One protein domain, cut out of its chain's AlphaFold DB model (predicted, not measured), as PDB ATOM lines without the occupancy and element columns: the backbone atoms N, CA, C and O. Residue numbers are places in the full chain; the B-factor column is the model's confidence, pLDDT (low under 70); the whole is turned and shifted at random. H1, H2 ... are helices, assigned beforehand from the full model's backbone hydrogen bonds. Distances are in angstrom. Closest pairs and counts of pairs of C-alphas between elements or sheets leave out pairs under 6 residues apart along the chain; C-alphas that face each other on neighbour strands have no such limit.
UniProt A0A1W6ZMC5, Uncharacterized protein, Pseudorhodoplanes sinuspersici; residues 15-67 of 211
ATOM      1  N   PHE A  15     298.538 149.622 205.502       94.25
ATOM      2  CA  PHE A  15     298.553 150.489 206.684       94.25
ATOM      3  C   PHE A  15     299.278 151.811 206.424       94.25
ATOM      4  O   PHE A  15     298.916 152.845 206.988       94.25
ATOM      5  N   ASP A  16     300.320 151.786 205.590       94.56
ATOM      6  CA  ASP A  16     301.006 153.000 205.162       94.56
ATOM      7  C   ASP A  16     300.078 153.847 204.284       94.56
ATOM      8  O   ASP A  16     299.988 155.057 204.486       94.56
ATOM      9  N   GLU A  17     299.346 153.221 203.360       94.06
ATOM     10  CA  GLU A  17     298.369 153.897 202.500       94.06
ATOM     11  C   GLU A  17     297.237 154.531 203.312       94.06
ATOM     12  O   GLU A  17     296.999 155.731 203.179       94.06
ATOM     13  N   GLU A  18     296.600 153.775 204.211       93.94
ATOM     14  CA  GLU A  18     295.530 154.276 205.082       93.94
ATOM     15  C   GLU A  18     296.000 155.447 205.955       93.94
ATOM     16  O   GLU A  18     295.300 156.459 206.102       93.94
ATOM     17  N   TYR A  19     297.206 155.345 206.524       94.75
ATOM     18  CA  TYR A  19     297.769 156.424 207.323       94.75
ATOM     19  C   TYR A  19     298.035 157.670 206.472       94.75
ATOM     20  O   TYR A  19     297.605 158.766 206.845       94.75
ATOM     21  N   LEU A  20     298.681 157.527 205.313       95.25
ATOM     22  CA  LEU A  20     298.957 158.647 204.411       95.25
ATOM     23  C   LEU A  20     297.656 159.273 203.881       95.25
ATOM     24  O   LEU A  20     297.566 160.496 203.772       95.25
ATOM     25  N   GLU A  21     296.615 158.482 203.631       94.56
ATOM     26  CA  GLU A  21     295.290 158.987 203.265       94.56
ATOM     27  C   GLU A  21     294.656 159.792 204.411       94.56
ATOM     28  O   GLU A  21     294.115 160.884 204.198       94.56
ATOM     29  N   SER A  22     294.783 159.312 205.652       93.94
ATOM     30  CA  SER A  22     294.329 160.051 206.834       93.94
ATOM     31  C   SER A  22     295.035 161.404 206.978       93.94
ATOM     32  O   SER A  22     294.388 162.413 207.274       93.94
ATOM     33  N   LEU A  23     296.334 161.468 206.664       95.19
ATOM     34  CA  LEU A  23     297.084 162.722 206.620       95.19
ATOM     35  C   LEU A  23     296.623 163.624 205.471       95.19
ATOM     36  O   LEU A  23     296.542 164.838 205.649       95.19
ATOM     37  N   GLY A  24     296.233 163.054 204.330       93.75
ATOM     38  CA  GLY A  24     295.594 163.796 203.240       93.75
ATOM     39  C   GLY A  24     294.308 164.503 203.688       93.75
ATOM     40  O   GLY A  24     294.063 165.655 203.319       93.75
ATOM     41  N   ARG A  25     293.516 163.874 204.566       92.50
ATOM     42  CA  ARG A  25     292.334 164.507 205.184       92.50
ATOM     43  C   ARG A  25     292.717 165.598 206.192       92.50
ATOM     44  O   ARG A  25     292.071 166.652 206.215       92.50
ATOM     45  N   LEU A  26     293.767 165.378 206.987       93.00
ATOM     46  CA  LEU A  26     294.294 166.356 207.951       93.00
ATOM     47  C   LEU A  26     294.876 167.601 207.258       93.00
ATOM     48  O   LEU A  26     294.716 168.717 207.759       93.00
ATOM     49  N   HIS A  27     295.497 167.432 206.086       93.38
ATOM     50  CA  HIS A  27     296.169 168.487 205.321       93.38
ATOM     51  C   HIS A  27     295.274 169.704 205.052       93.38
ATOM     52  O   HIS A  27     295.743 170.840 205.087       93.38
ATOM     53  N   ARG A  28     293.962 169.498 204.872       90.44
ATOM     54  CA  ARG A  28     292.993 170.591 204.682       90.44
ATOM     55  C   ARG A  28     292.962 171.586 205.851       90.44
ATOM     56  O   ARG A  28     292.611 172.746 205.649       90.44
ATOM     57  N   TRP A  29     293.294 171.139 207.060       89.75
ATOM     58  CA  TRP A  29     293.218 171.937 208.285       89.75
ATOM     59  C   TRP A  29     294.594 172.278 208.858       89.75
ATOM     60  O   TRP A  29     294.791 173.389 209.355       89.75
ATOM     61  N   HIS A  30     295.537 171.340 208.759       92.50
ATOM     62  CA  HIS A  30     296.896 171.467 209.280       92.50
ATOM     63  C   HIS A  30     297.914 171.027 208.219       92.50
ATOM     64  O   HIS A  30     298.514 169.959 208.358       92.50
ATOM     65  N   PRO A  31     298.109 171.821 207.151       92.56
ATOM     66  CA  PRO A  31     298.929 171.406 206.022       92.56
ATOM     67  C   PRO A  31     300.377 171.138 206.430       92.56
ATOM     68  O   PRO A  31     300.920 170.098 206.071       92.56
ATOM     69  N   GLU A  32     300.984 171.996 207.256       93.94
ATOM     70  CA  GLU A  32     302.372 171.796 207.687       93.94
ATOM     71  C   GLU A  32     302.548 170.538 208.546       93.94
ATOM     72  O   GLU A  32     303.530 169.821 208.386       93.94
ATOM     73  N   ILE A  33     301.586 170.246 209.428       95.50
ATOM     74  CA  ILE A  33     301.631 169.063 210.299       95.50
ATOM     75  C   ILE A  33     301.433 167.791 209.479       95.50
ATOM     76  O   ILE A  33     302.195 166.844 209.640       95.50
ATOM     77  N   ALA A  34     300.448 167.776 208.579       95.56
ATOM     78  CA  ALA A  34     300.165 166.623 207.733       95.56
ATOM     79  C   ALA A  34     301.338 166.287 206.803       95.56
ATOM     80  O   ALA A  34     301.711 165.122 206.680       95.56
ATOM     81  N   VAL A  35     301.946 167.303 206.181       96.44
ATOM     82  CA  VAL A  35     303.106 167.121 205.297       96.44
ATOM     83  C   VAL A  35     304.318 166.632 206.082       96.44
ATOM     84  O   VAL A  35     304.942 165.657 205.671       96.44
ATOM     85  N   ALA A  36     304.632 167.258 207.219       96.75
ATOM     86  CA  ALA A  36     305.764 166.847 208.043       96.75
ATOM     87  C   ALA A  36     305.588 165.416 208.579       96.75
ATOM     88  O   ALA A  36     306.510 164.614 208.459       96.75
ATOM     89  N   ALA A  37     304.393 165.064 209.071       97.00
ATOM     90  CA  ALA A  37     304.078 163.711 209.536       97.00
ATOM     91  C   ALA A  37     304.186 162.671 208.413       97.00
ATOM     92  O   ALA A  37     304.628 161.545 208.638       97.00
ATOM     93  N   GLY A  38     303.768 163.045 207.204       96.94
ATOM     94  CA  GLY A  38     303.806 162.174 206.038       96.94
ATOM     95  C   GLY A  38     305.227 161.921 205.545       96.94
ATOM     96  O   GLY A  38     305.586 160.771 205.300       96.94
ATOM     97  N   LEU A  39     306.048 162.971 205.451       97.56
ATOM     98  CA  LEU A  39     307.467 162.852 205.105       97.56
ATOM     99  C   LEU A  39     308.236 162.040 206.149       97.56
ATOM    100  O   LEU A  39     309.017 161.173 205.769       97.56
ATOM    101  N   ASP A  40     307.986 162.287 207.436       97.44
ATOM    102  CA  ASP A  40     308.611 161.548 208.535       97.44
ATOM    103  C   ASP A  40     308.292 160.050 208.456       97.44
ATOM    104  O   ASP A  40     309.198 159.222 208.445       97.44
ATOM    105  N   HIS A  41     307.016 159.697 208.271       96.50
ATOM    106  CA  HIS A  41     306.597 158.302 208.106       96.50
ATOM    107  C   HIS A  41     307.205 157.650 206.857       96.50
ATOM    108  O   HIS A  41     307.668 156.511 206.924       96.50
ATOM    109  N   CYS A  42     307.247 158.361 205.725       96.69
ATOM    110  CA  CYS A  42     307.883 157.853 204.505       96.69
ATOM    111  C   CYS A  42     309.385 157.612 204.713       96.69
ATOM    112  O   CYS A  42     309.899 156.577 204.291       96.69
ATOM    113  N   ALA A  43     310.076 158.523 205.402       95.75
ATOM    114  CA  ALA A  43     311.495 158.389 205.715       95.75
ATOM    115  C   ALA A  43     311.763 157.200 206.652       95.75
ATOM    116  O   ALA A  43     312.615 156.367 206.349       95.75
ATOM    117  N   GLU A  44     310.995 157.062 207.739       95.38
ATOM    118  CA  GLU A  44     311.126 155.953 208.698       95.38
ATOM    119  C   GLU A  44     310.895 154.581 208.058       95.38
ATOM    120  O   GLU A  44     311.532 153.592 208.421       95.38
ATOM    121  N   ARG A  45     309.964 154.505 207.105       95.06
ATOM    122  CA  ARG A  45     309.582 153.256 206.438       95.06
ATOM    123  C   ARG A  45     310.345 153.002 205.138       95.06
ATOM    124  O   ARG A  45     310.174 151.935 204.548       95.06
ATOM    125  N   MET A  46     311.195 153.943 204.718       94.81
ATOM    126  CA  MET A  46     311.877 153.947 203.418       94.81
ATOM    127  C   MET A  46     310.893 153.788 202.249       94.81
ATOM    128  O   MET A  46     311.115 152.988 201.342       94.81
ATOM    129  N   ILE A  47     309.779 154.516 202.290       95.69
ATOM    130  CA  ILE A  47     308.735 154.510 201.261       95.69
ATOM    131  C   ILE A  47     308.866 155.772 200.410       95.69
ATOM    132  O   ILE A  47     309.213 156.844 200.909       95.69
ATOM    133  N   ALA A  48     308.570 155.659 199.116       94.81
ATOM    134  CA  ALA A  48     308.528 156.822 198.240       94.81
ATOM    135  C   ALA A  48     307.350 157.738 198.639       94.81
ATOM    136  O   ALA A  48     306.210 157.268 198.681       94.81
ATOM    137  N   PRO A  49     307.582 159.033 198.918       95.25
ATOM    138  CA  PRO A  49     306.508 159.926 199.324       95.25
ATOM    139  C   PRO A  49     305.482 160.090 198.190       95.25
ATOM    140  O   PRO A  49     305.869 160.351 197.046       95.25
ATOM    141  N   PRO A  50     304.171 159.995 198.480       95.31
ATOM    142  CA  PRO A  50     303.129 160.279 197.504       95.31
ATOM    143  C   PRO A  50     303.283 161.667 196.876       95.31
ATOM    144  O   PRO A  50     303.648 162.635 197.547       95.31
ATOM    145  N   ALA A  51     302.905 161.796 195.601       95.75
ATOM    146  CA  ALA A  51     303.054 163.041 194.842       95.75
ATOM    147  C   ALA A  51     302.392 164.259 195.514       95.75
ATOM    148  O   ALA A  51     302.901 165.376 195.420       95.75
ATOM    149  N   TRP A  52     301.269 164.057 196.215       95.62
ATOM    150  CA  TRP A  52     300.603 165.140 196.940       95.62
ATOM    151  C   TRP A  52     301.459 165.672 198.098       95.62
ATOM    152  O   TRP A  52     301.499 166.883 198.289       95.62
ATOM    153  N   ILE A  53     302.196 164.809 198.809       96.38
ATOM    154  CA  ILE A  53     303.088 165.212 199.908       96.38
ATOM    155  C   ILE A  53     304.254 166.016 199.359       96.38
ATOM    156  O   ILE A  53     304.552 167.082 199.886       96.38
ATOM    157  N   VAL A  54     304.877 165.537 198.279       97.12
ATOM    158  CA  VAL A  54     306.007 166.224 197.636       97.12
ATOM    159  C   VAL A  54     305.599 167.621 197.176       97.12
ATOM    160  O   VAL A  54     306.285 168.594 197.479       97.12
ATOM    161  N   ARG A  55     304.449 167.744 196.502       95.88
ATOM    162  CA  ARG A  55     303.925 169.041 196.056       95.88
ATOM    163  C   ARG A  55     303.676 169.983 197.236       95.88
ATOM    164  O   ARG A  55     304.170 171.105 197.232       95.88
ATOM    165  N   CYS A  56     302.974 169.514 198.264       94.38
ATOM    166  CA  CYS A  56     302.667 170.333 199.433       94.38
ATOM    167  C   CYS A  56     303.925 170.703 200.242       94.38
ATOM    168  O   CYS A  56     304.002 171.807 200.775       94.38
ATOM    169  N   ALA A  57     304.934 169.830 200.307       95.69
ATOM    170  CA  ALA A  57     306.225 170.132 200.923       95.69
ATOM    171  C   ALA A  57     306.955 171.255 200.185       95.69
ATOM    172  O   ALA A  57     307.434 172.192 200.825       95.69
ATOM    173  N   SER A  58     306.984 171.202 198.852       95.50
ATOM    174  CA  SER A  58     307.530 172.279 198.024       95.50
ATOM    175  C   SER A  58     306.809 173.603 198.277       95.50
ATOM    176  O   SER A  58     307.467 174.620 198.483       95.50
ATOM    177  N   ASP A  59     305.476 173.597 198.357       92.94
ATOM    178  CA  ASP A  59     304.694 174.802 198.660       92.94
ATOM    179  C   ASP A  59     305.035 175.379 200.045       92.94
ATOM    180  O   ASP A  59     305.251 176.585 200.183       92.94
ATOM    181  N   VAL A  60     305.136 174.527 201.073       88.88
ATOM    182  CA  VAL A  60     305.512 174.945 202.435       88.88
ATOM    183  C   VAL A  60     306.931 175.524 202.465       88.88
ATOM    184  O   VAL A  60     307.141 176.568 203.087       88.88
ATOM    185  N   MET A  61     307.895 174.898 201.783       90.38
ATOM    186  CA  MET A  61     309.271 175.405 201.688       90.38
ATOM    187  C   MET A  61     309.334 176.742 200.945       90.38
ATOM    188  O   MET A  61     309.969 177.678 201.427       90.38
ATOM    189  N   ASN A  62     308.617 176.878 199.830       91.50
ATOM    190  CA  ASN A  62     308.541 178.129 199.078       91.50
ATOM    191  C   ASN A  62     307.962 179.267 199.929       91.50
ATOM    192  O   ASN A  62     308.486 180.382 199.916       91.50
ATOM    193  N   GLN A  63     306.922 178.999 200.725       87.62
ATOM    194  CA  GLN A  63     306.365 179.989 201.654       87.62
ATOM    195  C   GLN A  63     307.371 180.430 202.725       87.62
ATOM    196  O   GLN A  63     307.405 181.606 203.087       87.62
ATOM    197  N   LEU A  64     308.184 179.499 203.234       85.38
ATOM    198  CA  LEU A  64     309.239 179.802 204.203       85.38
ATOM    199  C   LEU A  64     310.344 180.666 203.581       85.38
ATOM    200  O   LEU A  64     310.717 181.677 204.167       85.38
ATOM    201  N   LEU A  65     310.818 180.310 202.384       89.00
ATOM    202  CA  LEU A  65     311.899 181.022 201.692       89.00
ATOM    203  C   LEU A  65     311.495 182.428 201.234       89.00
ATOM    204  O   LEU A  65     312.305 183.348 201.262       89.00
ATOM    205  N   THR A  66     310.237 182.609 200.833       91.50
ATOM    206  CA  THR A  66     309.718 183.908 200.370       91.50
ATOM    207  C   THR A  66     309.293 184.836 201.506       91.50
ATOM    208  O   THR A  66     308.928 185.980 201.247       91.50
ATOM    209  N   GLY A  67     309.274 184.361 202.759       81.81
ATOM    210  CA  GLY A  67     308.751 185.134 203.890       81.81
ATOM    211  C   GLY A  67     307.269 185.513 203.742       81.81
ATOM    212  O   GLY A  67     306.780 186.384 204.453       81.81
TER     213      GLY A  67
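What this domain is: This is residues 15 to 67 of the 211 residues of an uncharacterized protein of Pseudorhodoplanes sinuspersici (UniProt A0A1W6ZMC5). Two helices, H1 and H2, fold back on each other as a helical hairpin, in contact along only part of H2, and a third helix, H3, packs on H2 at a steep angle. H3 runs away from its contact with H2, and its last residues, with the two that follow it, stick out as residues 62 to 67 and extend the long axis. The printed part has 53 residues, with three named helices in the order H1, H2, H3 and no named strand; the class is all helix. The whole is compact, with a radius of gyration of the C-alphas of 10.9 A, but elongated in outline, spanning 36 by 23 by 15 A.

Where its parts are: Find C-alpha 15 at (298.553, 150.489, 206.684); here H1 begins, and it covers residues 15 to 27, 18.2 A from first to last C-alpha. After a tight link of 3 residues, look for Pro 31 at (298.929, 171.406, 206.022), where H2 begins. H2 covers residues 31 to 45 and measures 21.0 A. A tight link of 5 residues then brings you to H3, residues 51 to 65, which measures 21.2 A and ends at C-alpha 65, (311.899, 181.022, 201.692).

How they stand to each other: Start at the hairpin of H1 and H2, which touch and run opposite ways at a shallow tilt of 16 degrees. Look at His 27 and Ala 34, whose C-alphas are the closest of the two helices at 5.0 A. H2 touches H1 with residues 33 to 38 alone. Next turn to H3, which touches H2; the closest C-alphas are those of Val 35 and Ile 53, 5.7 A apart. H2 and H3 run opposite ways at a steep tilt of 57 degrees, and their centres are 12.0 A apart. H1 and H3 are near each other, with 6 pairs of C-alphas within 10 A and no pair within 8 A. Along the backbones of H1, H2 and H3, every O i to N i+4 pair is within hydrogen-bond range.

The domain as a whole: Look at the two ends for the largest distance: the C-alphas of Phe 15 and Gly 67, the two farthest apart, are 36.2 A apart. Residues 62 to 67, of which 62 to 65 belong to H3, stand free. The printed part has no cut, and both links are tight. In the B-factor column you will find a mean pLDDT of 93.9 for the printed part of this model, and no printed residue is under 70.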